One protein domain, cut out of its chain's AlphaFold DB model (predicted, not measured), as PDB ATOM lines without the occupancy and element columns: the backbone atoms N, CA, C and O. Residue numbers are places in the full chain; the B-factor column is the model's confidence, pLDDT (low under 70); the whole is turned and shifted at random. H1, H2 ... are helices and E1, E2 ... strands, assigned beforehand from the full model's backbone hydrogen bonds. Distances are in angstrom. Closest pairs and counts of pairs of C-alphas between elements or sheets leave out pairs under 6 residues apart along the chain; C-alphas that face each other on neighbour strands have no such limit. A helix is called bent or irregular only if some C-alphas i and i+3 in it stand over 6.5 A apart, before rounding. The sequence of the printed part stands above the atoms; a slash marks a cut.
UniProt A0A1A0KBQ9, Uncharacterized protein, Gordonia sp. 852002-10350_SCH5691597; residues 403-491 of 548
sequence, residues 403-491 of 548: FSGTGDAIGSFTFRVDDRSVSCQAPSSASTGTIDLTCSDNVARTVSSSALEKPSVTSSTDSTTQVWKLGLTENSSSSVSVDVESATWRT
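Overview. This is residues 403 to 491 of the 548 residues of an uncharacterized protein of Gordonia sp. 852002-10350_SCH5691597 (UniProt A0A1A0KBQ9). A closed barrel of six antiparallel strands, E2 E3 E4 E5 E6 E7 and back to E2, makes the body; the long, bent E7 closes the ring by pairing with E6 and then E2. The short E1 adds onto E7 outside the ring, and two short helices, H1 on the barrel's outside and H2 next to it, come between E5 and E6 along the chain, with a link of 9 residues from H2 to E6. The 89 printed residues include seven named strands and two named helices, in the order E1 E2 E3 E4 E5 H1 H2 E6 E7, and the class is mostly strand. The whole is compact, with a radius of gyration of the C-alphas of 12.1 A, and rounded, spanning 31 by 28 by 20 A.

Arrangement. Start at E2, residues 409 to 417, which bends by 56 degrees at residue 412. E3, residues 420 to 425, is on one side of it, with N 413 and O 424 2.9 A apart; E7, residues 478 to 490, is on the other, with N 488 and O 412 2.8 A apart. E2, E3, E4, residues 434 to 439, and E5, residues 445 to 448, form a meander, each strand the antiparallel neighbour of the one before. Look for N 425 and O 438 at 2.8 A between E3 and E4, and N 435 and O 447 at 2.8 A between E4 and E5. E6, residues 469 to 474, follows round the ring as the antiparallel neighbour of E5 and of E7: N 446 and O 473, across E5 and E6, are within hydrogen-bond range at 2.9 A, and N 472 and O 480, across E6 and E7, are within hydrogen-bond range at 2.8 A. E7 bends by 90 degrees at residue 485. E1, residues 403 to 405, is parallel to E7, with N 404 and O 487 2.9 A apart. H1, residues 449 to 452, is on the barrel, outside it, at a height over the sheet of 6.0 A; its closest C-alpha pair with E2 is Ile 410 and Leu 452, 5.0 A. H2, residues 454 to 459, is close to H1 but not clearly touching, the closest C-alphas being Ala 451 and Val 457, 6.3 A. H2 has every O i to N i+4 pair within hydrogen-bond range; H1 is too short for such a pair.

Along the chain. Find C-alpha 403 at (640.681, 396.059, 484.163), where E1 begins, 7.2 A long. E2 measures 23.2 A, E3 16.6 A, E4 15.4 A, E5 10.6 A, H1 5.6 A, H2 8.6 A and E6 15.6 A. E7, 27.3 A, ends at C-alpha 490 at (638.882, 397.061, 495.131).

Size, cuts and confidence. The C-alphas farthest apart are those of Ser 429 and Thr 464, 33.6 A. The printed part has no cut and no long link. Look for pLDDT under 70 at residues 430 to 431.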
ATOM      1  N   PHE A 403     640.731 396.236 482.714       91.12
ATOM      2  CA  PHE A 403     640.681 396.059 484.163       91.12
ATOM      3  C   PHE A 403     641.953 396.582 484.832       91.12
ATOM      4  O   PHE A 403     643.062 396.246 484.420       91.12
ATOM      5  N   SER A 404     641.794 397.360 485.899       81.81
ATOM      6  CA  SER A 404     642.890 397.911 486.705       81.81
ATOM      7  C   SER A 404     642.642 397.728 488.206       81.81
ATOM      8  O   SER A 404     641.536 397.405 488.633       81.81
ATOM      9  N   GLY A 405     643.667 397.935 489.032       83.06
ATOM     10  CA  GLY A 405     643.570 397.763 490.487       83.06
ATOM     11  C   GLY A 405     643.554 396.297 490.942       83.06
ATOM     12  O   GLY A 405     643.703 395.373 490.143       83.06
ATOM     13  N   THR A 406     643.380 396.083 492.248       76.12
ATOM     14  CA  THR A 406     643.404 394.753 492.882       76.12
ATOM     15  C   THR A 406     642.292 394.609 493.918       76.12
ATOM     16  O   THR A 406     642.025 395.546 494.668       76.12
ATOM     17  N   GLY A 407     641.674 393.427 493.989       81.88
ATOM     18  CA  GLY A 407     640.669 393.083 494.997       81.88
ATOM     19  C   GLY A 407     639.607 392.110 494.484       81.88
ATOM     20  O   GLY A 407     639.751 391.553 493.392       81.88
ATOM     21  N   ASP A 408     638.554 391.910 495.276       86.44
ATOM     22  CA  ASP A 408     637.552 390.851 495.065       86.44
ATOM     23  C   ASP A 408     636.239 391.352 494.445       86.44
ATOM     24  O   ASP A 408     635.432 390.552 493.965       86.44
ATOM     25  N   ALA A 409     636.036 392.673 494.403       90.50
ATOM     26  CA  ALA A 409     634.868 393.301 493.794       90.50
ATOM     27  C   ALA A 409     635.243 394.546 492.975       90.50
ATOM     28  O   ALA A 409     636.234 395.220 493.261       90.50
ATOM     29  N   ILE A 410     634.435 394.889 491.973       93.94
ATOM     30  CA  ILE A 410     634.567 396.134 491.213       93.94
ATOM     31  C   ILE A 410     634.087 397.313 492.062       93.94
ATOM     32  O   ILE A 410     632.961 397.339 492.556       93.94
ATOM     33  N   GLY A 411     634.962 398.303 492.234       90.94
ATOM     34  CA  GLY A 411     634.658 399.538 492.955       90.94
ATOM     35  C   GLY A 411     634.136 400.646 492.054       90.94
ATOM     36  O   GLY A 411     633.305 401.443 492.479       90.94
ATOM     37  N   SER A 412     634.613 400.700 490.812       94.50
ATOM     38  CA  SER A 412     634.160 401.661 489.806       94.50
ATOM     39  C   SER A 412     634.318 401.096 488.402       94.50
ATOM     40  O   SER A 412     635.169 400.237 488.172       94.50
ATOM     41  N   PHE A 413     633.498 401.564 487.471       97.00
ATOM     42  CA  PHE A 413     633.540 401.151 486.073       97.00
ATOM     43  C   PHE A 413     632.997 402.249 485.156       97.00
ATOM     44  O   PHE A 413     632.320 403.170 485.608       97.00
ATOM     45  N   THR A 414     633.324 402.164 483.869       95.12
ATOM     46  CA  THR A 414     632.942 403.139 482.841       95.12
ATOM     47  C   THR A 414     632.394 402.428 481.612       95.12
ATOM     48  O   THR A 414     632.930 401.397 481.208       95.12
ATOM     49  N   PHE A 415     631.329 402.968 481.029       95.00
ATOM     50  CA  PHE A 415     630.678 402.478 479.808       95.00
ATOM     51  C   PHE A 415     630.149 403.661 478.982       95.00
ATOM     52  O   PHE A 415     630.227 404.808 479.428       95.00
ATOM     53  N   ARG A 416     629.609 403.408 477.784       90.94
ATOM     54  CA  ARG A 416     629.015 404.449 476.927       90.94
ATOM     55  C   ARG A 416     627.488 404.395 476.883       90.94
ATOM     56  O   ARG A 416     626.907 403.322 476.756       90.94
ATOM     57  N   VAL A 417     626.858 405.572 476.902       88.25
ATOM     58  CA  VAL A 417     625.428 405.796 476.623       88.25
ATOM     59  C   VAL A 417     625.323 406.904 475.578       88.25
ATOM     60  O   VAL A 417     625.855 407.989 475.800       88.25
ATOM     61  N   ASP A 418     624.688 406.641 474.432       85.31
ATOM     62  CA  ASP A 418     624.561 407.598 473.315       85.31
ATOM     63  C   ASP A 418     625.893 408.297 472.948       85.31
ATOM     64  O   ASP A 418     625.962 409.516 472.789       85.31
ATOM     65  N   ASP A 419     626.970 407.504 472.869       80.44
ATOM     66  CA  ASP A 419     628.356 407.929 472.584       80.44
ATOM     67  C   ASP A 419     629.014 408.833 473.654       80.44
ATOM     68  O   ASP A 419     630.095 409.392 473.462       80.44
ATOM     69  N   ARG A 420     628.402 408.949 474.838       85.88
ATOM     70  CA  ARG A 420     628.963 409.645 476.005       85.88
ATOM     71  C   ARG A 420     629.470 408.651 477.037       85.88
ATOM     72  O   ARG A 420     628.786 407.688 477.364       85.88
ATOM     73  N   SER A 421     630.661 408.909 477.570       91.00
ATOM     74  CA  SER A 421     631.256 408.099 478.633       91.00
ATOM     75  C   SER A 421     630.578 408.391 479.976       91.00
ATOM     76  O   SER A 421     630.455 409.551 480.377       91.00
ATOM     77  N   VAL A 422     630.129 407.339 480.657       95.19
ATOM     78  CA  VAL A 422     629.491 407.380 481.975       95.19
ATOM     79  C   VAL A 422     630.323 406.546 482.938       95.19
ATOM     80  O   VAL A 422     630.503 405.347 482.727       95.19
ATOM     81  N   SER A 423     630.808 407.170 484.011       94.81
ATOM     82  CA  SER A 423     631.537 406.493 485.086       94.81
ATOM     83  C   SER A 423     630.619 406.278 486.285       94.81
ATOM     84  O   SER A 423     630.018 407.241 486.766       94.81
ATOM     85  N   CYS A 424     630.548 405.052 486.795       95.62
ATOM     86  CA  CYS A 424     629.769 404.691 487.975       95.62
ATOM     87  C   CYS A 424     630.666 404.124 489.081       95.62
ATOM     88  O   CYS A 424     631.623 403.395 488.816       95.62
ATOM     89  N   GLN A 425     630.330 404.434 490.333       94.19
ATOM     90  CA  GLN A 425     631.053 403.992 491.521       94.19
ATOM     91  C   GLN A 425     630.113 403.305 492.515       94.19
ATOM     92  O   GLN A 425     629.020 403.799 492.798       94.19
ATOM     93  N   ALA A 426     630.553 402.164 493.046       91.75
ATOM     94  CA  ALA A 426     629.864 401.436 494.103       91.75
ATOM     95  C   ALA A 426     630.291 401.963 495.494       91.75
ATOM     96  O   ALA A 426     631.466 402.291 495.686       91.75
ATOM     97  N   PRO A 427     629.395 402.004 496.497       85.62
ATOM     98  CA  PRO A 427     629.693 402.450 497.859       85.62
ATOM     99  C   PRO A 427     630.819 401.624 498.477       85.62
ATOM    100  O   PRO A 427     630.903 400.426 498.228       85.62
ATOM    101  N   SER A 428     631.701 402.252 499.256       73.19
ATOM    102  CA  SER A 428     632.906 401.626 499.831       73.19
ATOM    103  C   SER A 428     632.617 400.501 500.832       73.19
ATOM    104  O   SER A 428     633.451 399.618 501.007       73.19
ATOM    105  N   SER A 429     631.437 400.502 501.450       72.56
ATOM    106  CA  SER A 429     631.032 399.522 502.461       72.56
ATOM    107  C   SER A 429     630.463 398.242 501.842       72.56
ATOM    108  O   SER A 429     629.667 398.298 500.900       72.56
ATOM    109  N   ALA A 430     630.806 397.086 502.419       63.19
ATOM    110  CA  ALA A 430     630.229 395.794 502.048       63.19
ATOM    111  C   ALA A 430     628.694 395.834 502.151       63.19
ATOM    112  O   ALA A 430     628.145 396.036 503.233       63.19
ATOM    113  N   SER A 431     628.006 395.653 501.025       68.69
ATOM    114  CA  SER A 431     626.542 395.638 500.941       68.69
ATOM    115  C   SER A 431     626.108 394.375 500.200       68.69
ATOM    116  O   SER A 431     626.637 394.084 499.128       68.69
ATOM    117  N   THR A 432     625.175 393.613 500.769       76.12
ATOM    118  CA  THR A 432     624.629 392.393 500.160       76.12
ATOM    119  C   THR A 432     623.289 392.687 499.487       76.12
ATOM    120  O   THR A 432     622.497 393.492 499.972       76.12
ATOM    121  N   GLY A 433     623.021 392.039 498.352       84.88
ATOM    122  CA  GLY A 433     621.816 392.290 497.555       84.88
ATOM    123  C   GLY A 433     622.035 393.362 496.487       84.88
ATOM    124  O   GLY A 433     623.018 393.292 495.748       84.88
ATOM    125  N   THR A 434     621.115 394.316 496.374       88.50
ATOM    126  CA  THR A 434     621.158 395.382 495.362       88.50
ATOM    127  C   THR A 434     621.948 396.583 495.877       88.50
ATOM    128  O   THR A 434     621.681 397.079 496.968       88.50
ATOM    129  N   ILE A 435     622.915 397.042 495.086       90.56
ATOM    130  CA  ILE A 435     623.801 398.162 495.394       90.56
ATOM    131  C   ILE A 435     623.377 399.386 494.585       90.56
ATOM    132  O   ILE A 435     623.279 399.304 493.359       90.56
ATOM    133  N   ASP A 436     623.203 400.518 495.261       91.50
ATOM    134  CA  ASP A 436     623.011 401.820 494.621       91.50
ATOM    135  C   ASP A 436     624.349 402.367 494.108       91.50
ATOM    136  O   ASP A 436     625.344 402.405 494.835       91.50
ATOM    137  N   LEU A 437     624.385 402.792 492.845       93.38
ATOM    138  CA  LEU A 437     625.574 403.341 492.200       93.38
ATOM    139  C   LEU A 437     625.525 404.868 492.158       93.38
ATOM    140  O   LEU A 437     624.480 405.469 491.918       93.38
ATOM    141  N   THR A 438     626.689 405.498 492.307       94.62
ATOM    142  CA  THR A 438     626.867 406.926 492.012       94.62
ATOM    143  C   THR A 438     627.457 407.068 490.612       94.62
ATOM    144  O   THR A 438     628.602 406.676 490.401       94.62
ATOM    145  N   CYS A 439     626.687 407.595 489.656       94.81
ATOM    146  CA  CYS A 439     627.092 407.736 488.253       94.81
ATOM    147  C   CYS A 439     627.246 409.206 487.835       94.81
ATOM    148  O   CYS A 439     626.509 410.075 488.302       94.81
ATOM    149  N   SER A 440     628.180 409.487 486.924       93.56
ATOM    150  CA  SER A 440     628.522 410.848 486.474       93.56
ATOM    151  C   SER A 440     627.407 411.575 485.714       93.56
ATOM    152  O   SER A 440     627.436 412.799 485.602       93.56
ATOM    153  N   ASP A 441     626.426 410.845 485.187       92.12
ATOM    154  CA  ASP A 441     625.265 411.379 484.468       92.12
ATOM    155  C   ASP A 441     624.050 411.647 485.377       92.12
ATOM    156  O   ASP A 441     623.013 412.099 484.897       92.12
ATOM    157  N   ASN A 442     624.184 411.424 486.691       88.19
ATOM    158  CA  ASN A 442     623.140 411.603 487.709       88.19
ATOM    159  C   ASN A 442     621.879 410.743 487.503       88.19
ATOM    160  O   ASN A 442     620.838 411.026 488.098       88.19
ATOM    161  N   VAL A 443     621.951 409.684 486.691       89.69
ATOM    162  CA  VAL A 443     620.860 408.709 486.566       89.69
ATOM    163  C   VAL A 443     620.958 407.708 487.713       89.69
ATOM    164  O   VAL A 443     622.020 407.134 487.961       89.69
ATOM    165  N   ALA A 444     619.843 407.481 488.411       88.31
ATOM    166  CA  ALA A 444     619.782 406.503 489.490       88.31
ATOM    167  C   ALA A 444     619.902 405.088 488.912       88.31
ATOM    168  O   ALA A 444     619.010 404.624 488.191       88.31
ATOM    169  N   ARG A 445     621.009 404.411 489.233       93.00
ATOM    170  CA  ARG A 445     621.288 403.042 488.795       93.00
ATOM    171  C   ARG A 445     621.574 402.134 489.969       93.00
ATOM    172  O   ARG A 445     622.256 402.529 490.912       93.00
ATOM    173  N   THR A 446     621.114 400.898 489.861       92.75
ATOM    174  CA  THR A 446     621.436 399.843 490.816       92.75
ATOM    175  C   THR A 446     621.993 398.609 490.121       92.75
ATOM    176  O   THR A 446     621.743 398.370 488.936       92.75
ATOM    177  N   VAL A 447     622.787 397.829 490.851       94.75
ATOM    178  CA  VAL A 447     623.426 396.604 490.357       94.75
ATOM    179  C   VAL A 447     623.409 395.526 491.434       94.75
ATOM    180  O   VAL A 447     623.458 395.827 492.626       94.75
ATOM    181  N   SER A 448     623.344 394.255 491.038       91.75
ATOM    182  CA  SER A 448     623.527 393.165 491.999       91.75
ATOM    183  C   SER A 448     624.959 393.186 492.533       91.75
ATOM    184  O   SER A 448     625.904 393.183 491.747       91.75
ATOM    185  N   SER A 449     625.122 393.144 493.854       88.50
ATOM    186  CA  SER A 449     626.425 392.975 494.522       88.50
ATOM    187  C   SER A 449     627.235 391.832 493.913       88.50
ATOM    188  O   SER A 449     628.390 392.031 493.543       88.50
ATOM    189  N   SER A 450     626.591 390.687 493.679       89.69
ATOM    190  CA  SER A 450     627.222 389.522 493.057       89.69
ATOM    191  C   SER A 450     627.754 389.789 491.651       89.69
ATOM    192  O   SER A 450     628.738 389.173 491.266       89.69
ATOM    193  N   ALA A 451     627.164 390.706 490.878       91.81
ATOM    194  CA  ALA A 451     627.616 391.013 489.519       91.81
ATOM    195  C   ALA A 451     628.939 391.794 489.496       91.81
ATOM    196  O   ALA A 451     629.629 391.797 488.480       91.81
ATOM    197  N   LEU A 452     629.297 392.436 490.613       92.81
ATOM    198  CA  LEU A 452     630.564 393.146 490.769       92.81
ATOM    199  C   LEU A 452     631.677 392.244 491.314       92.81
ATOM    200  O   LEU A 452     632.835 392.655 491.315       92.81
ATOM    201  N   GLU A 453     631.355 391.038 491.778       91.06
ATOM    202  CA  GLU A 453     632.337 390.094 492.306       91.06
ATOM    203  C   GLU A 453     633.158 389.461 491.184       91.06
ATOM    204  O   GLU A 453     632.657 389.137 490.102       91.06
ATOM    205  N   LYS A 454     634.438 389.216 491.466       85.06
ATOM    206  CA  LYS A 454     635.396 388.698 490.486       85.06
ATOM    207  C   LYS A 454     634.958 387.435 489.731       85.06
ATOM    208  O   LYS A 454     635.125 387.409 488.506       85.06
ATOM    209  N   PRO A 455     634.370 386.413 490.380       84.81
ATOM    210  CA  PRO A 455     633.867 385.238 489.669       84.81
ATOM    211  C   PRO A 455     632.773 385.588 488.649       84.81
ATOM    212  O   PRO A 455     632.796 385.092 487.522       84.81
ATOM    213  N   SER A 456     631.859 386.494 489.002       87.00
ATOM    214  CA  SER A 456     630.746 386.898 488.139       87.00
ATOM    215  C   SER A 456     631.205 387.750 486.963       87.00
ATOM    216  O   SER A 456     630.785 387.495 485.835       87.00
ATOM    217  N   VAL A 457     632.122 388.695 487.192       91.81
ATOM    218  CA  VAL A 457     632.752 389.486 486.120       91.81
ATOM    219  C   VAL A 457     633.437 388.567 485.113       91.81
ATOM    220  O   VAL A 457     633.220 388.688 483.909       91.81
ATOM    221  N   THR A 458     634.194 387.585 485.609       84.88
ATOM    222  CA  THR A 458     634.873 386.594 484.765       84.88
ATOM    223  C   THR A 458     633.865 385.792 483.942       84.88
ATOM    224  O   THR A 458     634.050 385.620 482.743       84.88
ATOM    225  N   SER A 459     632.767 385.346 484.560       85.38
ATOM    226  CA  SER A 459     631.721 384.578 483.868       85.38
ATOM    227  C   SER A 459     630.946 385.382 482.817       85.38
ATOM    228  O   SER A 459     630.421 384.805 481.870       85.38
ATOM    229  N   SER A 460     630.877 386.706 482.984       86.12
ATOM    230  CA  SER A 460     630.104 387.625 482.136       86.12
ATOM    231  C   SER A 460     630.976 388.387 481.129       86.12
ATOM    232  O   SER A 460     630.483 389.273 480.429       86.12
ATOM    233  N   THR A 461     632.272 388.069 481.062       92.50
ATOM    234  CA  THR A 461     633.190 388.579 480.040       92.50
ATOM    235  C   THR A 461     633.164 387.649 478.838       92.50
ATOM    236  O   THR A 461     633.427 386.454 478.963       92.50
ATOM    237  N   ASP A 462     632.833 388.192 477.668       88.62
ATOM    238  CA  ASP A 462     632.813 387.421 476.428       88.62
ATOM    239  C   ASP A 462     634.219 386.887 476.117       88.62
ATOM    240  O   ASP A 462     635.191 387.640 476.062       88.62
ATOM    241  N   SER A 463     634.346 385.577 475.913       76.81
ATOM    242  CA  SER A 463     635.646 384.929 475.717       76.81
ATOM    243  C   SER A 463     636.324 385.294 474.393       76.81
ATOM    244  O   SER A 463     637.536 385.122 474.265       76.81
ATOM    245  N   THR A 464     635.571 385.811 473.421       77.44
ATOM    246  CA  THR A 464     636.063 386.178 472.090       77.44
ATOM    247  C   THR A 464     636.379 387.666 472.008       77.44
ATOM    248  O   THR A 464     637.460 388.031 471.556       77.44
ATOM    249  N   THR A 465     635.465 388.533 472.453       82.69
ATOM    250  CA  THR A 465     635.657 389.993 472.387       82.69
ATOM    251  C   THR A 465     636.344 390.571 473.620       82.69
ATOM    252  O   THR A 465     636.804 391.708 473.573       82.69
ATOM    253  N   GLN A 466     636.445 389.800 474.709       85.25
ATOM    254  CA  GLN A 466     637.005 390.235 475.994       85.25
ATOM    255  C   GLN A 466     636.273 391.458 476.579       85.25
ATOM    256  O   GLN A 466     636.855 392.258 477.312       85.25
ATOM    257  N   VAL A 467     634.985 391.609 476.250       93.75
ATOM    258  CA  VAL A 467     634.116 392.668 476.776       93.75
ATOM    259  C   VAL A 467     633.285 392.118 477.924       93.75
ATOM    260  O   VAL A 467     632.551 391.139 477.763       93.75
ATOM    261  N   TRP A 468     633.378 392.759 479.084       95.62
ATOM    262  CA  TRP A 468     632.513 392.494 480.224       95.62
ATOM    263  C   TRP A 468     631.158 393.164 480.032       95.62
ATOM    264  O   TRP A 468     631.063 394.387 479.912       95.62
ATOM    265  N   LYS A 469     630.102 392.344 480.033       92.62
ATOM    266  CA  LYS A 469     628.718 392.812 479.989       92.62
ATOM    267  C   LYS A 469     628.140 392.879 481.391       92.62
ATOM    268  O   LYS A 469     628.145 391.886 482.120       92.62
ATOM    269  N   LEU A 470     627.613 394.042 481.754       95.06
ATOM    270  CA  LEU A 470     627.052 394.296 483.076       95.06
ATOM    271  C   LEU A 470     625.573 394.674 482.980       95.06
ATOM    272  O   LEU A 470     625.207 395.592 482.254       95.06
ATOM    273  N   GLY A 471     624.725 393.981 483.740       93.25
ATOM    274  CA  GLY A 471     623.313 394.332 483.890       93.25
ATOM    275  C   GLY A 471     623.107 395.392 484.973       93.25
ATOM    276  O   GLY A 471     623.469 395.170 486.128       93.25
ATOM    277  N   LEU A 472     622.492 396.514 484.610       93.50
ATOM    278  CA  LEU A 472     622.124 397.624 485.489       93.50
ATOM    279  C   LEU A 472     620.602 397.800 485.498       93.50
ATOM    280  O   LEU A 472     619.940 397.556 484.494       93.50
ATOM    281  N   THR A 473     620.039 398.258 486.615       91.75
ATOM    282  CA  THR A 473     618.640 398.709 486.673       91.75
ATOM    283  C   THR A 473     618.604 400.225 486.784       91.75
ATOM    284  O   THR A 473     619.091 400.785 487.762       91.75
ATOM    285  N   GLU A 474     618.020 400.894 485.796       90.25
ATOM    286  CA  GLU A 474     617.839 402.343 485.763       90.25
ATOM    287  C   GLU A 474     616.449 402.731 486.280       90.25
ATOM    288  O   GLU A 474     615.443 402.083 485.957       90.25
ATOM    289  N   ASN A 475     616.386 403.799 487.086       83.38
ATOM    290  CA  ASN A 475     615.146 404.378 487.622       83.38
ATOM    291  C   ASN A 475     614.179 403.315 488.191       83.38
ATOM    292  O   ASN A 475     612.962 403.370 487.985       83.38
ATOM    293  N   SER A 476     614.748 402.305 488.857       73.75
ATOM    294  CA  SER A 476     614.045 401.214 489.546       73.75
ATOM    295  C   SER A 476     613.100 400.362 488.685       73.75
ATOM    296  O   SER A 476     612.240 399.675 489.234       73.75
ATOM    297  N   SER A 477     613.215 400.397 487.352       70.12
ATOM    298  CA  SER A 477     612.253 399.706 486.474       70.12
ATOM    299  C   SER A 477     612.804 399.220 485.134       70.12
ATOM    300  O   SER A 477     612.268 398.258 484.588       70.12
ATOM    301  N   SER A 478     613.869 399.831 484.606       83.19
ATOM    302  CA  SER A 478     614.416 399.474 483.291       83.19
ATOM    303  C   SER A 478     615.734 398.726 483.443       83.19
ATOM    304  O   SER A 478     616.703 399.287 483.939       83.19
ATOM    305  N   SER A 479     615.774 397.459 483.027       84.62
ATOM    306  CA  SER A 479     617.020 396.686 482.990       84.62
ATOM    307  C   SER A 479     617.779 396.985 481.699       84.62
ATOM    308  O   SER A 479     617.218 396.867 480.608       84.62
ATOM    309  N   VAL A 480     619.045 397.370 481.827       89.75
ATOM    310  CA  VAL A 480     619.942 397.723 480.725       89.75
ATOM    311  C   VAL A 480     621.216 396.896 480.852       89.75
ATOM    312  O   VAL A 480     621.817 396.834 481.919       89.75
ATOM    313  N   SER A 481     621.642 396.260 479.760       91.12
ATOM    314  CA  SER A 481     622.963 395.630 479.677       91.12
ATOM    315  C   SER A 481     623.934 396.613 479.043       91.12
ATOM    316  O   SER A 481     623.652 397.127 477.962       91.12
ATOM    317  N   VAL A 482     625.071 396.845 479.691       93.19
ATOM    318  CA  VAL A 482     626.112 397.754 479.207       93.19
ATOM    319  C   VAL A 482     627.398 396.993 478.919       93.19
ATOM    320  O   VAL A 482     627.761 396.072 479.654       93.19
ATOM    321  N   ASP A 483     628.083 397.396 477.854       94.19
ATOM    322  CA  ASP A 483     629.426 396.928 477.531       94.19
ATOM    323  C   ASP A 483     630.422 397.830 478.270       94.19
ATOM    324  O   ASP A 483     630.472 399.045 478.050       94.19
ATOM    325  N   VAL A 484     631.169 397.253 479.210       95.56
ATOM    326  CA  VAL A 484     632.070 398.017 480.075       95.56
ATOM    327  C   VAL A 484     633.383 398.282 479.343       95.56
ATOM    328  O   VAL A 484     634.010 397.368 478.819       95.56
ATOM    329  N   GLU A 485     633.834 399.531 479.324       92.31
ATOM    330  CA  GLU A 485     635.088 399.930 478.674       92.31
ATOM    331  C   GLU A 485     636.278 399.797 479.621       92.31
ATOM    332  O   GLU A 485     637.347 399.328 479.232       92.31
ATOM    333  N   SER A 486     636.088 400.175 480.885       91.69
ATOM    334  CA  SER A 486     637.111 400.035 481.917       91.69
ATOM    335  C   SER A 486     636.497 399.801 483.288       91.69
ATOM    336  O   SER A 486     635.454 400.379 483.594       91.69
ATOM    337  N   ALA A 487     637.159 399.021 484.139       93.56
ATOM    338  CA  ALA A 487     636.718 398.765 485.502       93.56
ATOM    339  C   ALA A 487     637.898 398.644 486.473       93.56
ATOM    340  O   ALA A 487     638.953 398.113 486.132       93.56
ATOM    341  N   THR A 488     637.716 399.129 487.701       93.56
ATOM    342  CA  THR A 488     638.747 399.103 488.742       93.56
ATOM    343  C   THR A 488     638.326 398.222 489.912       93.56
ATOM    344  O   THR A 488     637.281 398.447 490.533       93.56
ATOM    345  N   TRP A 489     639.165 397.237 490.224       91.75
ATOM    346  CA  TRP A 489     639.020 396.354 491.378       91.75
ATOM    347  C   TRP A 489     639.305 397.079 492.691       91.75
ATOM    348  O   TRP A 489     640.146 397.977 492.752       91.75
ATOM    349  N   ARG A 490     638.635 396.637 493.754       87.56
ATOM    350  CA  ARG A 490     638.882 397.061 495.131       87.56
ATOM    351  C   ARG A 490     638.765 395.897 496.107       87.56
ATOM    352  O   ARG A 490     638.007 394.949 495.887       87.56
ATOM    353  N   THR A 491     639.469 396.009 497.223       82.25
ATOM    354  CA  THR A 491     639.300 395.130 498.382       82.25
ATOM    355  C   THR A 491     638.106 395.618 499.197       82.25
ATOM    356  O   THR A 491     638.002 396.810 499.487       82.25
TER     357      THR A 491